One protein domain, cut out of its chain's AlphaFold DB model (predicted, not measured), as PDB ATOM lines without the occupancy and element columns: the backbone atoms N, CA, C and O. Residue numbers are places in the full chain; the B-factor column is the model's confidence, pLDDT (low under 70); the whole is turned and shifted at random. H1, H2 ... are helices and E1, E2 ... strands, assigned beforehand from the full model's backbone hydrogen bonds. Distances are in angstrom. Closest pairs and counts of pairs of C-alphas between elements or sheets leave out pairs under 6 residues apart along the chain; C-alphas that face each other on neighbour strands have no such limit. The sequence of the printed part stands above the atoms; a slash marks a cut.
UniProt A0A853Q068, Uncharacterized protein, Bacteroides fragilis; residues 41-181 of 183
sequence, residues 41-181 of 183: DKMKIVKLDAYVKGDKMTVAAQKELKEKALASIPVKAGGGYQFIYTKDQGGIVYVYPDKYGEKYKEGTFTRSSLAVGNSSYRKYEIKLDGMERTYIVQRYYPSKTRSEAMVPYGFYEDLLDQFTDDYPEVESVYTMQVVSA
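What this domain is: This is residues 41 to 181 of the 183 residues of an uncharacterized protein of Bacteroides fragilis (UniProt A0A853Q068). Eight antiparallel strands make a closed barrel, with the helix H1 packed along its outside, over E1 and beside E8, and the short H2 next to E8. Residues 143 to 149, in the long link between E6 and E7, stick out as a free loop. The printed part has 141 residues, with named elements in the order E1 H1 E2 E3 E4 E5 E6 E7 H2 E8, and is mostly strand. Round the ring run E1 to E8 in order and back to E1. The whole is compact, with a radius of gyration of the C-alphas of 15.6 A and spans of 47 by 37 by 29 A.

Where its parts are: Find C-alpha 41 at (487.321, 467.148, 224.403); there E1, residues 41 to 53, begins its 32.3 A and bends by 72 degrees at residue 46. Read on through E2, residues 80 to 87, 20.8 A, and E3, residues 90 to 96, 18.1 A. E4, residues 105 to 116, is 31.5 A long and bends by 55 degrees at residue 108. Next come E5, residues 119 to 128, 28.3 A; E6, residues 131 to 139, 25.4 A; and E7, residues 153 to 158, 16.0 A. E8, residues 172 to 180, runs 25.5 A to C-alpha 180 at (487.082, 467.660, 236.505). H1, residues 59 to 71, starts at C-alpha 59 at (470.045, 447.257, 252.903) and is 18.5 A long; H2 is residues 160 to 163, 5.6 A.

How they stand to each other: Start with the meander E2 to E7, each strand the antiparallel neighbour of the one before; look for N 82 and O 94 at 2.9 A between E2 and E3, a hairpin, and N 112 and O 123 at 2.9 A between E4 and E5, also a hairpin. The ring closes through E1, whose pairing is staggered: residues 41 to 44 pair with E2, N 43 and O 81 at 2.9 A, and residues 44 to 53 with E8, N 51 and O 174 at 2.8 A. H1 is on the barrel, outside it, at a height over the sheet of 7.4 A, and runs along the strands, at 13 degrees to E1 on the local plane. Its closest C-alphas to E1 are those of Lys 66 and Ala 50, 5.9 A apart. H2 is on the barrel too; its closest C-alpha to E8 is that of Leu 160, 4.9 A from that of Val 173. In H1 every O i to N i+4 pair is within hydrogen-bond range; H2 is too short for such a pair.

The domain as a whole: The C-alphas of Thr 58 and Thr 86, the two farthest apart, are 46.9 A apart. The printed part has no cut, and its one long link is E6 to E7, 13 residues. Mean pLDDT of the printed part is 91.0; look for values under 70 at residues 142 to 151 and residue 181.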
ATOM      1  N   ASP A  41     487.803 466.815 223.061       91.62
ATOM      2  CA  ASP A  41     487.321 467.148 224.403       91.62
ATOM      3  C   ASP A  41     487.973 466.175 225.402       91.62
ATOM      4  O   ASP A  41     487.976 464.954 225.184       91.62
ATOM      5  N   LYS A  42     488.517 466.695 226.507       92.75
ATOM      6  CA  LYS A  42     489.205 465.893 227.528       92.75
ATOM      7  C   LYS A  42     488.384 465.827 228.809       92.75
ATOM      8  O   LYS A  42     487.949 466.847 229.339       92.75
ATOM      9  N   MET A  43     488.197 464.620 229.336       91.62
ATOM     10  CA  MET A  43     487.429 464.374 230.558       91.62
ATOM     11  C   MET A  43     488.243 463.530 231.531       91.62
ATOM     12  O   MET A  43     488.365 462.321 231.356       91.62
ATOM     13  N   LYS A  44     488.783 464.154 232.577       93.50
ATOM     14  CA  LYS A  44     489.466 463.435 233.658       93.50
ATOM     15  C   LYS A  44     488.483 463.127 234.782       93.50
ATOM     16  O   LYS A  44     487.767 464.017 235.241       93.50
ATOM     17  N   ILE A  45     488.460 461.876 235.231       94.56
ATOM     18  CA  ILE A  45     487.562 461.430 236.297       94.56
ATOM     19  C   ILE A  45     488.208 461.689 237.653       94.56
ATOM     20  O   ILE A  45     489.337 461.273 237.903       94.56
ATOM     21  N   VAL A  46     487.492 462.373 238.543       93.06
ATOM     22  CA  VAL A  46     487.966 462.704 239.900       93.06
ATOM     23  C   VAL A  46     487.287 461.892 240.989       93.06
ATOM     24  O   VAL A  46     487.846 461.729 242.069       93.06
ATOM     25  N   LYS A  47     486.089 461.373 240.719       93.25
ATOM     26  CA  LYS A  47     485.320 460.583 241.675       93.25
ATOM     27  C   LYS A  47     484.415 459.608 240.936       93.25
ATOM     28  O   LYS A  47     483.872 459.944 239.887       93.25
ATOM     29  N   LEU A  48     484.242 458.433 241.524       95.06
ATOM     30  CA  LEU A  48     483.237 457.453 241.133       95.06
ATOM     31  C   LEU A  48     482.153 457.403 242.204       95.06
ATOM     32  O   LEU A  48     482.441 457.530 243.396       95.06
ATOM     33  N   ASP A  49     480.913 457.241 241.780       93.94
ATOM     34  CA  ASP A  49     479.767 457.079 242.662       93.94
ATOM     35  C   ASP A  49     478.730 456.180 241.984       93.94
ATOM     36  O   ASP A  49     478.784 455.945 240.776       93.94
ATOM     37  N   ALA A  50     477.800 455.662 242.773       94.75
ATOM     38  CA  ALA A  50     476.701 454.856 242.275       94.75
ATOM     39  C   ALA A  50     475.464 455.043 243.150       94.75
ATOM     40  O   ALA A  50     475.553 455.243 244.370       94.75
ATOM     41  N   TYR A  51     474.303 454.962 242.522       93.38
ATOM     42  CA  TYR A  51     473.004 455.064 243.158       93.38
ATOM     43  C   TYR A  51     472.208 453.794 242.888       93.38
ATOM     44  O   TYR A  51     472.144 453.336 241.753       93.38
ATOM     45  N   VAL A  52     471.599 453.256 243.940       94.81
ATOM     46  CA  VAL A  52     470.706 452.100 243.878       94.81
ATOM     47  C   VAL A  52     469.430 452.467 244.622       94.81
ATOM     48  O   VAL A  52     469.501 452.950 245.755       94.81
ATOM     49  N   LYS A  53     468.280 452.244 243.987       94.00
ATOM     50  CA  LYS A  53     466.954 452.342 244.605       94.00
ATOM     51  C   LYS A  53     466.201 451.042 244.383       94.00
ATOM     52  O   LYS A  53     466.183 450.523 243.274       94.00
ATOM     53  N   GLY A  54     465.557 450.566 245.434       94.44
ATOM     54  CA  GLY A  54     464.604 449.466 245.400       94.44
ATOM     55  C   GLY A  54     463.974 449.386 246.775       94.44
ATOM     56  O   GLY A  54     464.625 448.931 247.716       94.44
ATOM     57  N   ASP A  55     462.753 449.901 246.920       93.81
ATOM     58  CA  ASP A  55     462.155 450.145 248.242       93.81
ATOM     59  C   ASP A  55     461.862 448.830 248.996       93.81
ATOM     60  O   ASP A  55     461.743 448.822 250.221       93.81
ATOM     61  N   LYS A  56     461.800 447.706 248.268       94.94
ATOM     62  CA  LYS A  56     461.642 446.348 248.814       94.94
ATOM     63  C   LYS A  56     462.967 445.620 249.062       94.94
ATOM     64  O   LYS A  56     462.988 444.650 249.812       94.94
ATOM     65  N   MET A  57     464.071 446.120 248.507       94.94
ATOM     66  CA  MET A  57     465.379 445.498 248.678       94.94
ATOM     67  C   MET A  57     465.882 445.647 250.114       94.94
ATOM     68  O   MET A  57     465.747 446.693 250.753       94.94
ATOM     69  N   THR A  58     466.584 444.625 250.599       95.81
ATOM     70  CA  THR A  58     467.323 444.737 251.862       95.81
ATOM     71  C   THR A  58     468.487 445.726 251.735       95.81
ATOM     72  O   THR A  58     469.094 445.874 250.673       95.81
ATOM     73  N   VAL A  59     468.873 446.358 252.850       94.06
ATOM     74  CA  VAL A  59     470.045 447.257 252.903       94.06
ATOM     75  C   VAL A  59     471.325 446.547 252.441       94.06
ATOM     76  O   VAL A  59     472.169 447.153 251.782       94.06
ATOM     77  N   ALA A  60     471.463 445.254 252.752       95.81
ATOM     78  CA  ALA A  60     472.599 444.447 252.320       95.81
ATOM     79  C   ALA A  60     472.626 444.263 250.793       95.81
ATOM     80  O   ALA A  60     473.666 444.502 250.184       95.81
ATOM     81  N   ALA A  61     471.487 443.932 250.173       96.06
ATOM     82  CA  ALA A  61     471.383 443.780 248.722       96.06
ATOM     83  C   ALA A  61     471.641 445.103 247.983       96.06
ATOM     84  O   ALA A  61     472.361 445.121 246.987       96.06
ATOM     85  N   GLN A  62     471.125 446.227 248.497       95.81
ATOM     86  CA  GLN A  62     471.415 447.546 247.923       95.81
ATOM     87  C   GLN A  62     472.911 447.883 247.990       95.81
ATOM     88  O   GLN A  62     473.465 448.432 247.037       95.81
ATOM     89  N   LYS A  63     473.582 447.545 249.101       96.00
ATOM     90  CA  LYS A  63     475.027 447.752 249.258       96.00
ATOM     91  C   LYS A  63     475.829 446.885 248.284       96.00
ATOM     92  O   LYS A  63     476.710 447.408 247.610       96.00
ATOM     93  N   GLU A  64     475.506 445.597 248.190       96.88
ATOM     94  CA  GLU A  64     476.166 444.666 247.267       96.88
ATOM     95  C   GLU A  64     476.010 445.124 245.812       96.88
ATOM     96  O   GLU A  64     476.994 445.223 245.076       96.88
ATOM     97  N   LEU A  65     474.790 445.478 245.402       97.31
ATOM     98  CA  LEU A  65     474.521 445.956 244.050       97.31
ATOM     99  C   LEU A  65     475.251 447.273 243.758       97.31
ATOM    100  O   LEU A  65     475.800 447.451 242.671       97.31
ATOM    101  N   LYS A  66     475.337 448.178 244.738       96.38
ATOM    102  CA  LYS A  66     476.117 449.413 244.602       96.38
ATOM    103  C   LYS A  66     477.604 449.122 244.360       96.38
ATOM    104  O   LYS A  66     478.219 449.786 243.530       96.38
ATOM    105  N   GLU A  67     478.182 448.142 245.053       97.06
ATOM    106  CA  GLU A  67     479.574 447.719 244.849       97.06
ATOM    107  C   GLU A  67     479.780 447.081 243.463       97.06
ATOM    108  O   GLU A  67     480.743 447.427 242.776       97.06
ATOM    109  N   LYS A  68     478.844 446.236 243.001       97.25
ATOM    110  CA  LYS A  68     478.863 445.660 241.642       97.25
ATOM    111  C   LYS A  68     478.774 446.732 240.554       97.25
ATOM    112  O   LYS A  68     479.553 446.704 239.603       97.25
ATOM    113  N   ALA A  69     477.875 447.702 240.713       96.75
ATOM    114  CA  ALA A  69     477.734 448.823 239.790       96.75
ATOM    115  C   ALA A  69     479.014 449.675 239.736       96.75
ATOM    116  O   ALA A  69     479.477 450.026 238.659       96.75
ATOM    117  N   LEU A  70     479.647 449.963 240.880       97.00
ATOM    118  CA  LEU A  70     480.932 450.675 240.902       97.00
ATOM    119  C   LEU A  70     482.051 449.894 240.202       97.00
ATOM    120  O   LEU A  70     482.866 450.492 239.502       97.00
ATOM    121  N   ALA A  71     482.090 448.572 240.376       95.94
ATOM    122  CA  ALA A  71     483.088 447.710 239.751       95.94
ATOM    123  C   ALA A  71     482.920 447.587 238.225       95.94
ATOM    124  O   ALA A  71     483.880 447.232 237.540       95.94
ATOM    125  N   SER A  72     481.737 447.893 237.679       94.69
ATOM    126  CA  SER A  72     481.479 447.837 236.235       94.69
ATOM    127  C   SER A  72     482.023 449.048 235.469       94.69
ATOM    128  O   SER A  72     482.092 449.003 234.236       94.69
ATOM    129  N   ILE A  73     482.412 450.122 236.165       96.00
ATOM    130  CA  ILE A  73     482.916 451.353 235.552       96.00
ATOM    131  C   ILE A  73     484.287 451.081 234.903       96.00
ATOM    132  O   ILE A  73     485.204 450.608 235.578       96.00
ATOM    133  N   PRO A  74     484.492 451.419 233.614       94.81
ATOM    134  CA  PRO A  74     485.712 451.057 232.886       94.81
ATOM    135  C   PRO A  74     486.944 451.903 233.247       94.81
ATOM    136  O   PRO A  74     488.040 451.631 232.755       94.81
ATOM    137  N   VAL A  75     486.783 452.941 234.071       96.12
ATOM    138  CA  VAL A  75     487.846 453.871 234.471       96.12
ATOM    139  C   VAL A  75     487.822 454.120 235.976       96.12
ATOM    140  O   VAL A  75     486.765 454.231 236.594       96.12
ATOM    141  N   LYS A  76     489.005 454.253 236.570       95.88
ATOM    142  CA  LYS A  76     489.208 454.613 237.975       95.88
ATOM    143  C   LYS A  76     489.238 456.130 238.148       95.88
ATOM    144  O   LYS A  76     489.460 456.887 237.200       95.88
ATOM    145  N   ALA A  77     489.088 456.590 239.389       94.69
ATOM    146  CA  ALA A  77     489.431 457.967 239.731       94.69
ATOM    147  C   ALA A  77     490.913 458.234 239.396       94.69
ATOM    148  O   ALA A  77     491.788 457.455 239.765       94.69
ATOM    149  N   GLY A  78     491.183 459.323 238.676       93.88
ATOM    150  CA  GLY A  78     492.488 459.637 238.088       93.88
ATOM    151  C   GLY A  78     492.620 459.254 236.608       93.88
ATOM    152  O   GLY A  78     493.442 459.862 235.916       93.88
ATOM    153  N   GLY A  79     491.795 458.322 236.118       97.12
ATOM    154  CA  GLY A  79     491.643 457.968 234.706       97.12
ATOM    155  C   GLY A  79     490.833 459.002 233.914       97.12
ATOM    156  O   GLY A  79     490.628 460.137 234.358       97.12
ATOM    157  N   GLY A  80     490.360 458.626 232.726       96.12
ATOM    158  CA  GLY A  80     489.505 459.509 231.934       96.12
ATOM    159  C   GLY A  80     489.329 459.138 230.472       96.12
ATOM    160  O   GLY A  80     489.656 458.035 230.046       96.12
ATOM    161  N   TYR A  81     488.820 460.098 229.710       96.38
ATOM    162  CA  TYR A  81     488.475 459.967 228.303       96.38
ATOM    163  C   TYR A  81     489.064 461.128 227.504       96.38
ATOM    164  O   TYR A  81     489.073 462.274 227.963       96.38
ATOM    165  N   GLN A  82     489.517 460.845 226.291       96.38
ATOM    166  CA  GLN A  82     489.799 461.856 225.278       96.38
ATOM    167  C   GLN A  82     488.961 461.545 224.042       96.38
ATOM    168  O   GLN A  82     489.174 460.532 223.383       96.38
ATOM    169  N   PHE A  83     488.003 462.418 223.747       95.88
ATOM    170  CA  PHE A  83     487.106 462.300 222.602       95.88
ATOM    171  C   PHE A  83     487.690 463.078 221.432       95.88
ATOM    172  O   PHE A  83     487.804 464.296 221.515       95.88
ATOM    173  N   ILE A  84     488.068 462.391 220.359       96.50
ATOM    174  CA  ILE A  84     488.685 462.969 219.163       96.50
ATOM    175  C   ILE A  84     487.640 462.991 218.048       96.50
ATOM    176  O   ILE A  84     487.220 461.944 217.547       96.50
ATOM    177  N   TYR A  85     487.214 464.191 217.663       95.06
ATOM    178  CA  TYR A  85     486.138 464.403 216.696       95.06
ATOM    179  C   TYR A  85     486.670 464.284 215.266       95.06
ATOM    180  O   TYR A  85     486.944 465.280 214.601       95.06
ATOM    181  N   THR A  86     486.822 463.045 214.794       93.69
ATOM    182  CA  THR A  86     487.152 462.745 213.389       93.69
ATOM    183  C   THR A  86     485.945 462.911 212.456       93.69
ATOM    184  O   THR A  86     486.094 462.891 211.235       93.69
ATOM    185  N   LYS A  87     484.747 463.088 213.031       90.06
ATOM    186  CA  LYS A  87     483.469 463.421 212.384       90.06
ATOM    187  C   LYS A  87     482.753 464.496 213.219       90.06
ATOM    188  O   LYS A  87     483.082 464.692 214.386       90.06
ATOM    189  N   ASP A  88     481.733 465.155 212.661       87.06
ATOM    190  CA  ASP A  88     481.027 466.264 213.341       87.06
ATOM    191  C   ASP A  88     480.469 465.884 214.732       87.06
ATOM    192  O   ASP A  88     480.642 466.599 215.721       87.06
ATOM    193  N   GLN A  89     479.846 464.707 214.830       90.44
ATOM    194  CA  GLN A  89     479.201 464.213 216.051       90.44
ATOM    195  C   GLN A  89     479.756 462.857 216.505       90.44
ATOM    196  O   GLN A  89     479.024 462.005 217.007       90.44
ATOM    197  N   GLY A  90     481.053 462.618 216.320       95.81
ATOM    198  CA  GLY A  90     481.671 461.374 216.765       95.81
ATOM    199  C   GLY A  90     483.098 461.204 216.284       95.81
ATOM    200  O   GLY A  90     483.673 462.079 215.638       95.81
ATOM    201  N   GLY A  91     483.664 460.045 216.581       97.25
ATOM    202  CA  GLY A  91     485.011 459.708 216.158       97.25
ATOM    203  C   GLY A  91     485.641 458.662 217.054       97.25
ATOM    204  O   GLY A  91     485.008 457.658 217.386       97.25
ATOM    205  N   ILE A  92     486.893 458.905 217.420       97.69
ATOM    206  CA  ILE A  92     487.715 457.991 218.213       97.69
ATOM    207  C   ILE A  92     487.687 458.447 219.668       97.69
ATOM    208  O   ILE A  92     487.757 459.642 219.949       97.69
ATOM    209  N   VAL A  93     487.593 457.506 220.602       97.81
ATOM    210  CA  VAL A  93     487.778 457.791 222.026       97.81
ATOM    211  C   VAL A  93     488.965 457.010 222.562       97.81
ATOM    212  O   VAL A  93     489.066 455.799 222.373       97.81
ATOM    213  N   TYR A  94     489.851 457.705 223.265       97.94
ATOM    214  CA  TYR A  94     490.863 457.072 224.099       97.94
ATOM    215  C   TYR A  94     490.338 456.990 225.523       97.94
ATOM    216  O   TYR A  94     490.028 458.008 226.143       97.94
ATOM    217  N   VAL A  95     490.222 455.767 226.028       97.88
ATOM    218  CA  VAL A  95     489.783 455.470 227.389       97.88
ATOM    219  C   VAL A  95     491.016 455.131 228.208       97.88
ATOM    220  O   VAL A  95     491.691 454.151 227.914       97.88
ATOM    221  N   TYR A  96     491.316 455.940 229.220       97.69
ATOM    222  CA  TYR A  96     492.440 455.779 230.140       97.69
ATOM    223  C   TYR A  96     491.933 455.134 231.441       97.69
ATOM    224  O   TYR A  96     491.395 455.856 232.289       97.69
ATOM    225  N   PRO A  97     492.069 453.804 231.630       96.94
ATOM    226  CA  PRO A  97     491.416 453.105 232.737       96.94
ATOM    227  C   PRO A  97     492.004 453.462 234.101       96.94
ATOM    228  O   PRO A  97     491.264 453.614 235.068       96.94
ATOM    229  N   ASP A  98     493.327 453.621 234.184       96.44
ATOM    230  CA  ASP A  98     494.027 453.806 235.460       96.44
ATOM    231  C   ASP A  98     494.437 455.260 235.705       96.44
ATOM    232  O   ASP A  98     494.145 455.822 236.762       96.44
ATOM    233  N   LYS A  99     495.104 455.888 234.728       95.75
ATOM    234  CA  LYS A  99     495.605 457.260 234.839       95.75
ATOM    235  C   LYS A  99     495.530 457.993 233.508       95.75
ATOM    236  O   LYS A  99     495.997 457.507 232.478       95.75
ATOM    237  N   TYR A 100     494.937 459.181 233.546       94.69
ATOM    238  CA  TYR A 100     494.756 460.021 232.370       94.69
ATOM    239  C   TYR A 100     496.098 460.388 231.722       94.69
ATOM    240  O   TYR A 100     497.009 460.858 232.406       94.69
ATOM    241  N   GLY A 101     496.190 460.211 230.400       93.88
ATOM    242  CA  GLY A 101     497.380 460.525 229.604       93.88
ATOM    243  C   GLY A 101     498.444 459.424 229.556       93.88
ATOM    244  O   GLY A 101     499.455 459.612 228.888       93.88
ATOM    245  N   GLU A 102     498.236 458.290 230.232       95.31
ATOM    246  CA  GLU A 102     499.130 457.127 230.152       95.31
ATOM    247  C   GLU A 102     498.597 456.088 229.149       95.31
ATOM    248  O   GLU A 102     498.248 456.422 228.016       95.31
ATOM    249  N   LYS A 103     498.538 454.809 229.537       96.81
ATOM    250  CA  LYS A 103     498.062 453.731 228.671       96.81
ATOM    251  C   LYS A 103     496.553 453.853 228.458       96.81
ATOM    252  O   LYS A 103     495.788 453.890 229.423       96.81
ATOM    253  N   TYR A 104     496.135 453.877 227.196       97.50
ATOM    254  CA  TYR A 104     494.729 453.927 226.812       97.50
ATOM    255  C   TYR A 104     494.291 452.667 226.070       97.50
ATOM    256  O   TYR A 104     495.100 451.928 225.509       97.50
ATOM    257  N   LYS A 105     492.978 452.452 226.075       97.69
ATOM    258  CA  LYS A 105     492.271 451.599 225.128       97.69
ATOM    259  C   LYS A 105     491.585 452.486 224.099       97.69
ATOM    260  O   LYS A 105     491.041 453.534 224.451       97.69
ATOM    261  N   GLU A 106     491.629 452.074 222.844       97.88
ATOM    262  CA  GLU A 106     490.983 452.795 221.755       97.88
ATOM    263  C   GLU A 106     489.577 452.248 221.513       97.88
ATOM    264  O   GLU A 106     489.361 451.037 221.476       97.88
ATOM    265  N   GLY A 107     488.622 453.155 221.354       97.94
ATOM    266  CA  GLY A 107     487.247 452.848 220.997       97.94
ATOM    267  C   GLY A 107     486.683 453.885 220.036       97.94
ATOM    268  O   GLY A 107     487.379 454.784 219.560       97.94
ATOM    269  N   THR A 108     485.383 453.795 219.784       98.25
ATOM    270  CA  THR A 108     484.656 454.795 218.990       98.25
ATOM    271  C   THR A 108     483.540 455.413 219.805       98.25
ATOM    272  O   THR A 108     483.080 454.825 220.785       98.25
ATOM    273  N   PHE A 109     483.108 456.609 219.414       98.19
ATOM    274  CA  PHE A 109     481.961 457.243 220.042       98.19
ATOM    275  C   PHE A 109     481.085 458.005 219.052       98.19
ATOM    276  O   PHE A 109     481.566 458.527 218.040       98.19
ATOM    277  N   THR A 110     479.809 458.128 219.403       98.00
ATOM    278  CA  THR A 110     478.874 459.111 218.847       98.00
ATOM    279  C   THR A 110     478.419 460.055 219.950       98.00
ATOM    280  O   THR A 110     478.236 459.659 221.100       98.00
ATOM    281  N   ARG A 111     478.257 461.332 219.605       95.81
ATOM    282  CA  ARG A 111     477.705 462.364 220.480       95.81
ATOM    283  C   ARG A 111     476.370 462.817 219.918       95.81
ATOM    284  O   ARG A 111     476.258 463.137 218.745       95.81
ATOM    285  N   SER A 112     475.353 462.894 220.754       95.19
ATOM    286  CA  SER A 112     474.042 463.409 220.367       95.19
ATOM    287  C   SER A 112     473.424 464.211 221.507       95.19
ATOM    288  O   SER A 112     473.998 464.335 222.593       95.19
ATOM    289  N   SER A 113     472.262 464.800 221.246       93.62
ATOM    290  CA  SER A 113     471.450 465.467 222.259       93.62
ATOM    291  C   SER A 113     470.293 464.556 222.657       93.62
ATOM    292  O   SER A 113     469.588 464.044 221.792       93.62
ATOM    293  N   LEU A 114     470.083 464.379 223.958       92.50
ATOM    294  CA  LEU A 114     468.921 463.703 224.525       92.50
ATOM    295  C   LEU A 114     467.973 464.754 225.109       92.50
ATOM    296  O   LEU A 114     468.320 465.428 226.080       92.50
ATOM    297  N   ALA A 115     466.781 464.880 224.530       91.81
ATOM    298  CA  ALA A 115     465.731 465.742 225.058       91.81
ATOM    299  C   ALA A 115     464.951 465.018 226.165       91.81
ATOM    300  O   ALA A 115     464.410 463.937 225.938       91.81
ATOM    301  N   VAL A 116     464.877 465.621 227.351       85.81
ATOM    302  CA  VAL A 116     464.078 465.130 228.483       85.81
ATOM    303  C   VAL A 116     463.294 466.307 229.054       85.81
ATOM    304  O   VAL A 116     463.860 467.228 229.651       85.81
ATOM    305  N   GLY A 117     461.976 466.299 228.841       87.56
ATOM    306  CA  GLY A 117     461.119 467.446 229.147       87.56
ATOM    307  C   GLY A 117     461.606 468.710 228.429       87.56
ATOM    308  O   GLY A 117     461.842 468.692 227.227       87.56
ATOM    309  N   ASN A 118     461.811 469.794 229.184       85.81
ATOM    310  CA  ASN A 118     462.324 471.070 228.661       85.81
ATOM    311  C   ASN A 118     463.862 471.180 228.699       85.81
ATOM    312  O   ASN A 118     464.402 472.274 228.539       85.81
ATOM    313  N   SER A 119     464.576 470.083 228.967       86.06
ATOM    314  CA  SER A 119     466.041 470.055 229.048       86.06
ATOM    315  C   SER A 119     466.643 469.211 227.927       86.06
ATOM    316  O   SER A 119     466.043 468.241 227.471       86.06
ATOM    317  N   SER A 120     467.851 469.575 227.495       89.94
ATOM    318  CA  SER A 120     468.639 468.814 226.524       89.94
ATOM    319  C   SER A 120     469.993 468.472 227.132       89.94
ATOM    320  O   SER A 120     470.715 469.357 227.599       89.94
ATOM    321  N   TYR A 121     470.320 467.184 227.147       90.75
ATOM    322  CA  TYR A 121     471.544 466.644 227.725       90.75
ATOM    323  C   TYR A 121     472.456 466.113 226.630       90.75
ATOM    324  O   TYR A 121     471.992 465.616 225.606       90.75
ATOM    325  N   ARG A 122     473.772 466.175 226.845       92.44
ATOM    326  CA  ARG A 122     474.716 465.535 225.922       92.44
ATOM    327  C   ARG A 122     474.716 464.037 226.196       92.44
ATOM    328  O   ARG A 122     475.012 463.629 227.317       92.44
ATOM    329  N   LYS A 123     474.417 463.250 225.167       95.62
ATOM    330  CA  LYS A 123     474.508 461.793 225.165       95.62
ATOM    331  C   LYS A 123     475.772 461.371 224.429       95.62
ATOM    332  O   LYS A 123     476.045 461.875 223.342       95.62
ATOM    333  N   TYR A 124     476.519 460.453 225.021       96.50
ATOM    334  CA  TYR A 124     477.656 459.788 224.401       96.50
ATOM    335  C   TYR A 124     477.376 458.296 224.349       96.50
ATOM    336  O   TYR A 124     477.079 457.697 225.375       96.50
ATOM    337  N   GLU A 125     477.500 457.697 223.176       97.88
ATOM    338  CA  GLU A 125     477.497 456.243 223.023       97.88
ATOM    339  C   GLU A 125     478.930 455.836 222.707       97.88
ATOM    340  O   GLU A 125     479.499 456.298 221.719       97.88
ATOM    341  N   ILE A 126     479.540 455.039 223.579       97.81
ATOM    342  CA  ILE A 126     480.935 454.616 223.483       97.81
ATOM    343  C   ILE A 126     480.970 453.124 223.187       97.81
ATOM    344  O   ILE A 126     480.408 452.332 223.939       97.81
ATOM    345  N   LYS A 127     481.686 452.743 222.128       97.88
ATOM    346  CA  LYS A 127     481.997 451.349 221.810       97.88
ATOM    347  C   LYS A 127     483.447 451.064 222.174       97.88
ATOM    348  O   LYS A 127     484.352 451.681 221.608       97.88
ATOM    349  N   LEU A 128     483.658 450.140 223.103       96.25
ATOM    350  CA  LEU A 128     484.968 449.749 223.620       96.25
ATOM    351  C   LEU A 128     484.969 448.248 223.920       96.25
ATOM    352  O   LEU A 128     484.053 447.766 224.576       96.25
ATOM    353  N   ASP A 129     485.992 447.518 223.470       92.88
ATOM    354  CA  ASP A 129     486.146 446.074 223.729       92.88
ATOM    355  C   ASP A 129     484.883 445.243 223.387       92.88
ATOM    356  O   ASP A 129     484.521 444.309 224.098       92.88
ATOM    357  N   GLY A 130     484.169 445.606 222.314       89.62
ATOM    358  CA  GLY A 130     482.927 444.938 221.895       89.62
ATOM    359  C   GLY A 130     481.686 445.270 222.738       89.62
ATOM    360  O   GLY A 130     480.597 444.815 222.400       89.62
ATOM    361  N   MET A 131     481.822 446.087 223.786       92.00
ATOM    362  CA  MET A 131     480.710 446.601 224.586       92.00
ATOM    363  C   MET A 131     480.296 447.992 224.112       92.00
ATOM    364  O   MET A 131     481.141 448.829 223.789       92.00
ATOM    365  N   GLU A 132     478.993 448.250 224.124       95.75
ATOM    366  CA  GLU A 132     478.420 449.574 223.901       95.75
ATOM    367  C   GLU A 132     477.886 450.126 225.221       95.75
ATOM    368  O   GLU A 132     477.190 449.430 225.957       95.75
ATOM    369  N   ARG A 133     478.242 451.371 225.534       95.19
ATOM    370  CA  ARG A 133     477.845 452.058 226.764       95.19
ATOM    371  C   ARG A 133     477.269 453.416 226.440       95.19
ATOM    372  O   ARG A 133     477.854 454.160 225.651       95.19
ATOM    373  N   THR A 134     476.152 453.752 227.071       96.94
ATOM    374  CA  THR A 134     475.493 455.046 226.893       96.94
ATOM    375  C   THR A 134     475.678 455.893 228.136       96.94
ATOM    376  O   THR A 134     475.275 455.504 229.227       96.94
ATOM    377  N   TYR A 135     476.235 457.084 227.951       95.81
ATOM    378  CA  TYR A 135     476.464 458.036 229.019       95.81
ATOM    379  C   TYR A 135     475.731 459.350 228.784       95.81
ATOM    380  O   TYR A 135     475.799 459.938 227.701       95.81
ATOM    381  N   ILE A 136     475.096 459.862 229.833       94.50
ATOM    382  CA  ILE A 136     474.462 461.178 229.854       94.50
ATOM    383  C   ILE A 136     475.311 462.135 230.687       94.50
ATOM    384  O   ILE A 136     475.629 461.870 231.846       94.50
ATOM    385  N   VAL A 137     475.683 463.271 230.097       91.50
ATOM    386  CA  VAL A 137     476.399 464.335 230.808       91.50
ATOM    387  C   VAL A 137     475.389 465.251 231.482       91.50
ATOM    388  O   VAL A 137     474.618 465.945 230.814       91.50
ATOM    389  N   GLN A 138     475.439 465.316 232.807       88.44
ATOM    390  CA  GLN A 138     474.609 466.222 233.597       88.44
ATOM    391  C   GLN A 138     475.343 466.690 234.854       88.44
ATOM    392  O   GLN A 138     476.408 466.182 235.192       88.44
ATOM    393  N   ARG A 139     474.797 467.694 235.543       86.94
ATOM    394  CA  ARG A 139     475.382 468.202 236.792       86.94
ATOM    395  C   ARG A 139     475.358 467.117 237.873       86.94
ATOM    396  O   ARG A 139     474.311 466.523 238.122       86.94
ATOM    397  N   TYR A 140     476.499 466.897 238.519       85.38
ATOM    398  CA  TYR A 140     476.662 465.978 239.636       85.38
ATOM    399  C   TYR A 140     476.302 466.659 240.952       85.38
ATOM    400  O   TYR A 140     476.996 467.564 241.405       85.38
ATOM    401  N   TYR A 141     475.242 466.179 241.594       75.81
ATOM    402  CA  TYR A 141     474.843 466.630 242.921       75.81
ATOM    403  C   TYR A 141     475.180 465.543 243.948       75.81
ATOM    404  O   TYR A 141     474.442 464.557 244.033       75.81
ATOM    405  N   PRO A 142     476.260 465.691 244.740       66.38
ATOM    406  CA  PRO A 142     476.427 464.859 245.922       66.38
ATOM    407  C   PRO A 142     475.242 465.145 246.856       66.38
ATOM    408  O   PRO A 142     474.820 466.291 247.012       66.38
ATOM    409  N   SER A 143     474.627 464.103 247.404       57.34
ATOM    410  CA  SER A 143     473.356 464.181 248.132       57.34
ATOM    411  C   SER A 143     473.238 465.375 249.104       57.34
ATOM    412  O   SER A 143     474.044 465.514 250.019       57.34
ATOM    413  N   LYS A 144     472.149 466.148 248.948       47.22
ATOM    414  CA  LYS A 144     471.534 467.122 249.885       47.22
ATOM    415  C   LYS A 144     472.216 468.470 250.195       47.22
ATOM    416  O   LYS A 144     471.727 469.159 251.086       47.22
ATOM    417  N   THR A 145     473.185 468.960 249.427       48.25
ATOM    418  CA  THR A 145     473.599 470.380 249.537       48.25
ATOM    419  C   THR A 145     473.680 471.050 248.170       48.25
ATOM    420  O   THR A 145     474.585 470.840 247.373       48.25
ATOM    421  N   ARG A 146     472.669 471.874 247.886       49.44
ATOM    422  CA  ARG A 146     472.458 472.595 246.621       49.44
ATOM    423  C   ARG A 146     473.250 473.917 246.547       49.44
ATOM    424  O   ARG A 146     472.786 474.850 245.901       49.44
ATOM    425  N   SER A 147     474.381 474.038 247.249       50.09
ATOM    426  CA  SER A 147     474.966 475.346 247.596       50.09
ATOM    427  C   SER A 147     476.395 475.606 247.109       50.09
ATOM    428  O   SER A 147     477.094 476.397 247.737       50.09
ATOM    429  N   GLU A 148     476.846 475.008 246.006       49.66
ATOM    430  CA  GLU A 148     478.132 475.393 245.404       49.66
ATOM    431  C   GLU A 148     477.941 476.025 244.023       49.66
ATOM    432  O   GLU A 148     477.236 475.500 243.159       49.66
ATOM    433  N   ALA A 149     478.583 477.180 243.825       53.75
ATOM    434  CA  ALA A 149     478.511 478.003 242.617       53.75
ATOM    435  C   ALA A 149     479.125 477.333 241.364       53.75
ATOM    436  O   ALA A 149     478.955 477.836 240.256       53.75
ATOM    437  N   MET A 150     479.791 476.181 241.517       57.09
ATOM    438  CA  MET A 150     480.323 475.352 240.432       57.09
ATOM    439  C   MET A 150     480.016 473.874 240.694       57.09
ATOM    440  O   MET A 150     480.824 473.144 241.258       57.09
ATOM    441  N   VAL A 151     478.836 473.423 240.269       64.94
ATOM    442  CA  VAL A 151     478.475 472.001 240.342       64.94
ATOM    443  C   VAL A 151     479.267 471.244 239.264       64.94
ATOM    444  O   VAL A 151     479.107 471.569 238.081       64.94
ATOM    445  N   PRO A 152     480.119 470.261 239.620       79.56
ATOM    446  CA  PRO A 152     480.853 469.478 238.630       79.56
ATOM    447  C   PRO A 152     479.879 468.695 237.742       79.56
ATOM    448  O   PRO A 152     478.741 468.437 238.128       79.56
ATOM    449  N   TYR A 153     480.303 468.308 236.542       87.56
ATOM    450  CA  TYR A 153     479.513 467.408 235.702       87.56
ATOM    451  C   TYR A 153     479.838 465.950 236.039       87.56
ATOM    452  O   TYR A 153     480.952 465.627 236.451       87.56
ATOM    453  N   GLY A 154     478.861 465.071 235.858       90.62
ATOM    454  CA  GLY A 154     479.018 463.627 235.924       90.62
ATOM    455  C   GLY A 154     478.657 462.983 234.592       90.62
ATOM    456  O   GLY A 154     477.788 463.475 233.869       90.62
ATOM    457  N   PHE A 155     479.333 461.879 234.293       93.12
ATOM    458  CA  PHE A 155     479.000 460.948 233.227       93.12
ATOM    459  C   PHE A 155     478.143 459.836 233.831       93.12
ATOM    460  O   PHE A 155     478.642 459.046 234.634       93.12
ATOM    461  N   TYR A 156     476.845 459.862 233.530       94.44
ATOM    462  CA  TYR A 156     475.844 458.975 234.118       94.44
ATOM    463  C   TYR A 156     475.554 457.813 233.181       94.44
ATOM    464  O   TYR A 156     475.265 458.052 232.013       94.44
ATOM    465  N   GLU A 157     475.579 456.591 233.698       96.19
ATOM    466  CA  GLU A 157     475.183 455.375 232.981       96.19
ATOM    467  C   GLU A 157     474.019 454.725 233.731       96.19
ATOM    468  O   GLU A 157     474.096 454.562 234.952       96.19
ATOM    469  N   ASP A 158     472.945 454.390 233.015       95.38
ATOM    470  CA  ASP A 158     471.845 453.579 233.542       95.38
ATOM    471  C   ASP A 158     472.201 452.101 233.381       95.38
ATOM    472  O   ASP A 158     472.552 451.658 232.286       95.38
ATOM    473  N   LEU A 159     472.155 451.359 234.484       96.25
ATOM    474  CA  LEU A 159     472.480 449.937 234.534       96.25
ATOM    475  C   LEU A 159     471.282 449.082 234.957       96.25
ATOM    476  O   LEU A 159     471.472 447.900 235.236       96.25
ATOM    477  N   LEU A 160     470.070 449.644 235.034       95.88
ATOM    478  CA  LEU A 160     468.884 448.928 235.512       95.88
ATOM    479  C   LEU A 160     468.686 447.590 234.782       95.88
ATOM    480  O   LEU A 160     468.610 446.540 235.423       95.88
ATOM    481  N   ASP A 161     468.710 447.620 233.449       94.00
ATOM    482  CA  ASP A 161     468.505 446.433 232.610       94.00
ATOM    483  C   ASP A 161     469.574 445.351 232.845       94.00
ATOM    484  O   ASP A 161     469.295 444.166 232.700       94.00
ATOM    485  N   GLN A 162     470.791 445.728 233.260       93.38
ATOM    486  CA  GLN A 162     471.886 444.780 233.509       93.38
ATOM    487  C   GLN A 162     471.724 444.000 234.817       93.38
ATOM    488  O   GLN A 162     472.358 442.964 234.986       93.38
ATOM    489  N   PHE A 163     470.920 444.507 235.754       94.00
ATOM    490  CA  PHE A 163     470.788 443.935 237.096       94.00
ATOM    491  C   PHE A 163     469.372 443.472 237.434       94.00
ATOM    492  O   PHE A 163     469.181 442.878 238.490       94.00
ATOM    493  N   THR A 164     468.388 443.719 236.565       93.44
ATOM    494  CA  THR A 164     466.978 443.399 236.843       93.44
ATOM    495  C   THR A 164     466.741 441.897 237.034       93.44
ATOM    496  O   THR A 164     465.979 441.522 237.922       93.44
ATOM    497  N   ASP A 165     467.428 441.037 236.276       93.88
ATOM    498  CA  ASP A 165     467.271 439.578 236.392       93.88
ATOM    499  C   ASP A 165     467.778 439.040 237.745       93.88
ATOM    500  O   ASP A 165     467.125 438.203 238.370       93.88
ATOM    501  N   ASP A 166     468.911 439.559 238.228       94.38
ATOM    502  CA  ASP A 166     469.522 439.154 239.502       94.38
ATOM    503  C   ASP A 166     468.890 439.861 240.719       94.38
ATOM    504  O   ASP A 166     468.929 439.347 241.840       94.38
ATOM    505  N   TYR A 167     468.312 441.048 240.511       94.31
ATOM    506  CA  TYR A 167     467.724 441.901 241.545       94.31
ATOM    507  C   TYR A 167     466.328 442.388 241.122       94.31
ATOM    508  O   TYR A 167     466.144 443.575 240.871       94.31
ATOM    509  N   PRO A 168     465.299 441.522 241.110       93.69
ATOM    510  CA  PRO A 168     463.971 441.860 240.576       93.69
ATOM    511  C   PRO A 168     463.229 442.963 241.349       93.69
ATOM    512  O   PRO A 168     462.239 443.510 240.869       93.69
ATOM    513  N   GLU A 169     463.676 443.287 242.563       95.62
ATOM    514  CA  GLU A 169     463.122 444.361 243.397       95.62
ATOM    515  C   GLU A 169     463.809 445.718 243.186       95.62
ATOM    516  O   GLU A 169     463.472 446.694 243.866       95.62
ATOM    517  N   VAL A 170     464.797 445.789 242.288       96.50
ATOM    518  CA  VAL A 170     465.488 447.033 241.975       96.50
ATOM    519  C   VAL A 170     464.623 447.917 241.079       96.50
ATOM    520  O   VAL A 170     463.980 447.465 240.139       96.50
ATOM    521  N   GLU A 171     464.606 449.208 241.382       96.38
ATOM    522  CA  GLU A 171     463.845 450.220 240.645       96.38
ATOM    523  C   GLU A 171     464.763 451.164 239.865       96.38
ATOM    524  O   GLU A 171     464.338 451.806 238.908       96.38
ATOM    525  N   SER A 172     466.014 451.326 240.303       95.19
ATOM    526  CA  SER A 172     466.993 452.188 239.638       95.19
ATOM    527  C   SER A 172     468.420 451.804 240.006       95.19
ATOM    528  O   SER A 172     468.727 451.638 241.189       95.19
ATOM    529  N   VAL A 173     469.309 451.765 239.010       96.38
ATOM    530  CA  VAL A 173     470.756 451.613 239.203       96.38
ATOM    531  C   VAL A 173     471.482 452.577 238.274       96.38
ATOM    532  O   VAL A 173     471.392 452.450 237.059       96.38
ATOM    533  N   TYR A 174     472.235 453.516 238.843       94.75
ATOM    534  CA  TYR A 174     473.059 454.446 238.072       94.75
ATOM    535  C   TYR A 174     474.495 454.432 238.564       94.75
ATOM    536  O   TYR A 174     474.737 454.415 239.774       94.75
ATOM    537  N   THR A 175     475.447 454.534 237.642       96.19
ATOM    538  CA  THR A 175     476.818 454.928 237.981       96.19
ATOM    539  C   THR A 175     477.061 456.373 237.585       96.19
ATOM    540  O   THR A 175     476.450 456.899 236.654       96.19
ATOM    541  N   MET A 176     477.954 457.033 238.315       94.75
ATOM    542  CA  MET A 176     478.374 458.398 238.042       94.75
ATOM    543  C   MET A 176     479.892 458.493 238.051       94.75
ATOM    544  O   MET A 176     480.546 458.197 239.053       94.75
ATOM    545  N   GLN A 177     480.447 458.994 236.954       95.56
ATOM    546  CA  GLN A 177     481.861 459.339 236.846       95.56
ATOM    547  C   GLN A 177     481.984 460.863 236.872       95.56
ATOM    548  O   GLN A 177     481.639 461.538 235.905       95.56
ATOM    549  N   VAL A 178     482.415 461.427 237.998       92.75
ATOM    550  CA  VAL A 178     482.526 462.882 238.175       92.75
ATOM    551  C   VAL A 178     483.745 463.389 237.420       92.75
ATOM    552  O   VAL A 178     484.856 462.896 237.624       92.75
ATOM    553  N   VAL A 179     483.540 464.391 236.573       88.94
ATOM    554  CA  VAL A 179     484.540 464.925 235.649       88.94
ATOM    555  C   VAL A 179     485.119 466.223 236.222       88.94
ATOM    556  O   VAL A 179     484.366 467.135 236.572       88.94
ATOM    557  N   SER A 180     486.450 466.343 236.320       79.44
ATOM    558  CA  SER A 180     487.082 467.660 236.505       79.44
ATOM    559  C   SER A 180     486.908 468.471 235.229       79.44
ATOM    560  O   SER A 180     487.026 467.870 234.167       79.44
ATOM    561  N   ALA A 181     486.663 469.783 235.341       59.78
ATOM    562  CA  ALA A 181     486.434 470.729 234.239       59.78
ATOM    563  C   ALA A 181     486.954 470.256 232.863       59.78
ATOM    564  O   ALA A 181     488.120 469.896 232.729       59.78
TER     565      ALA A 181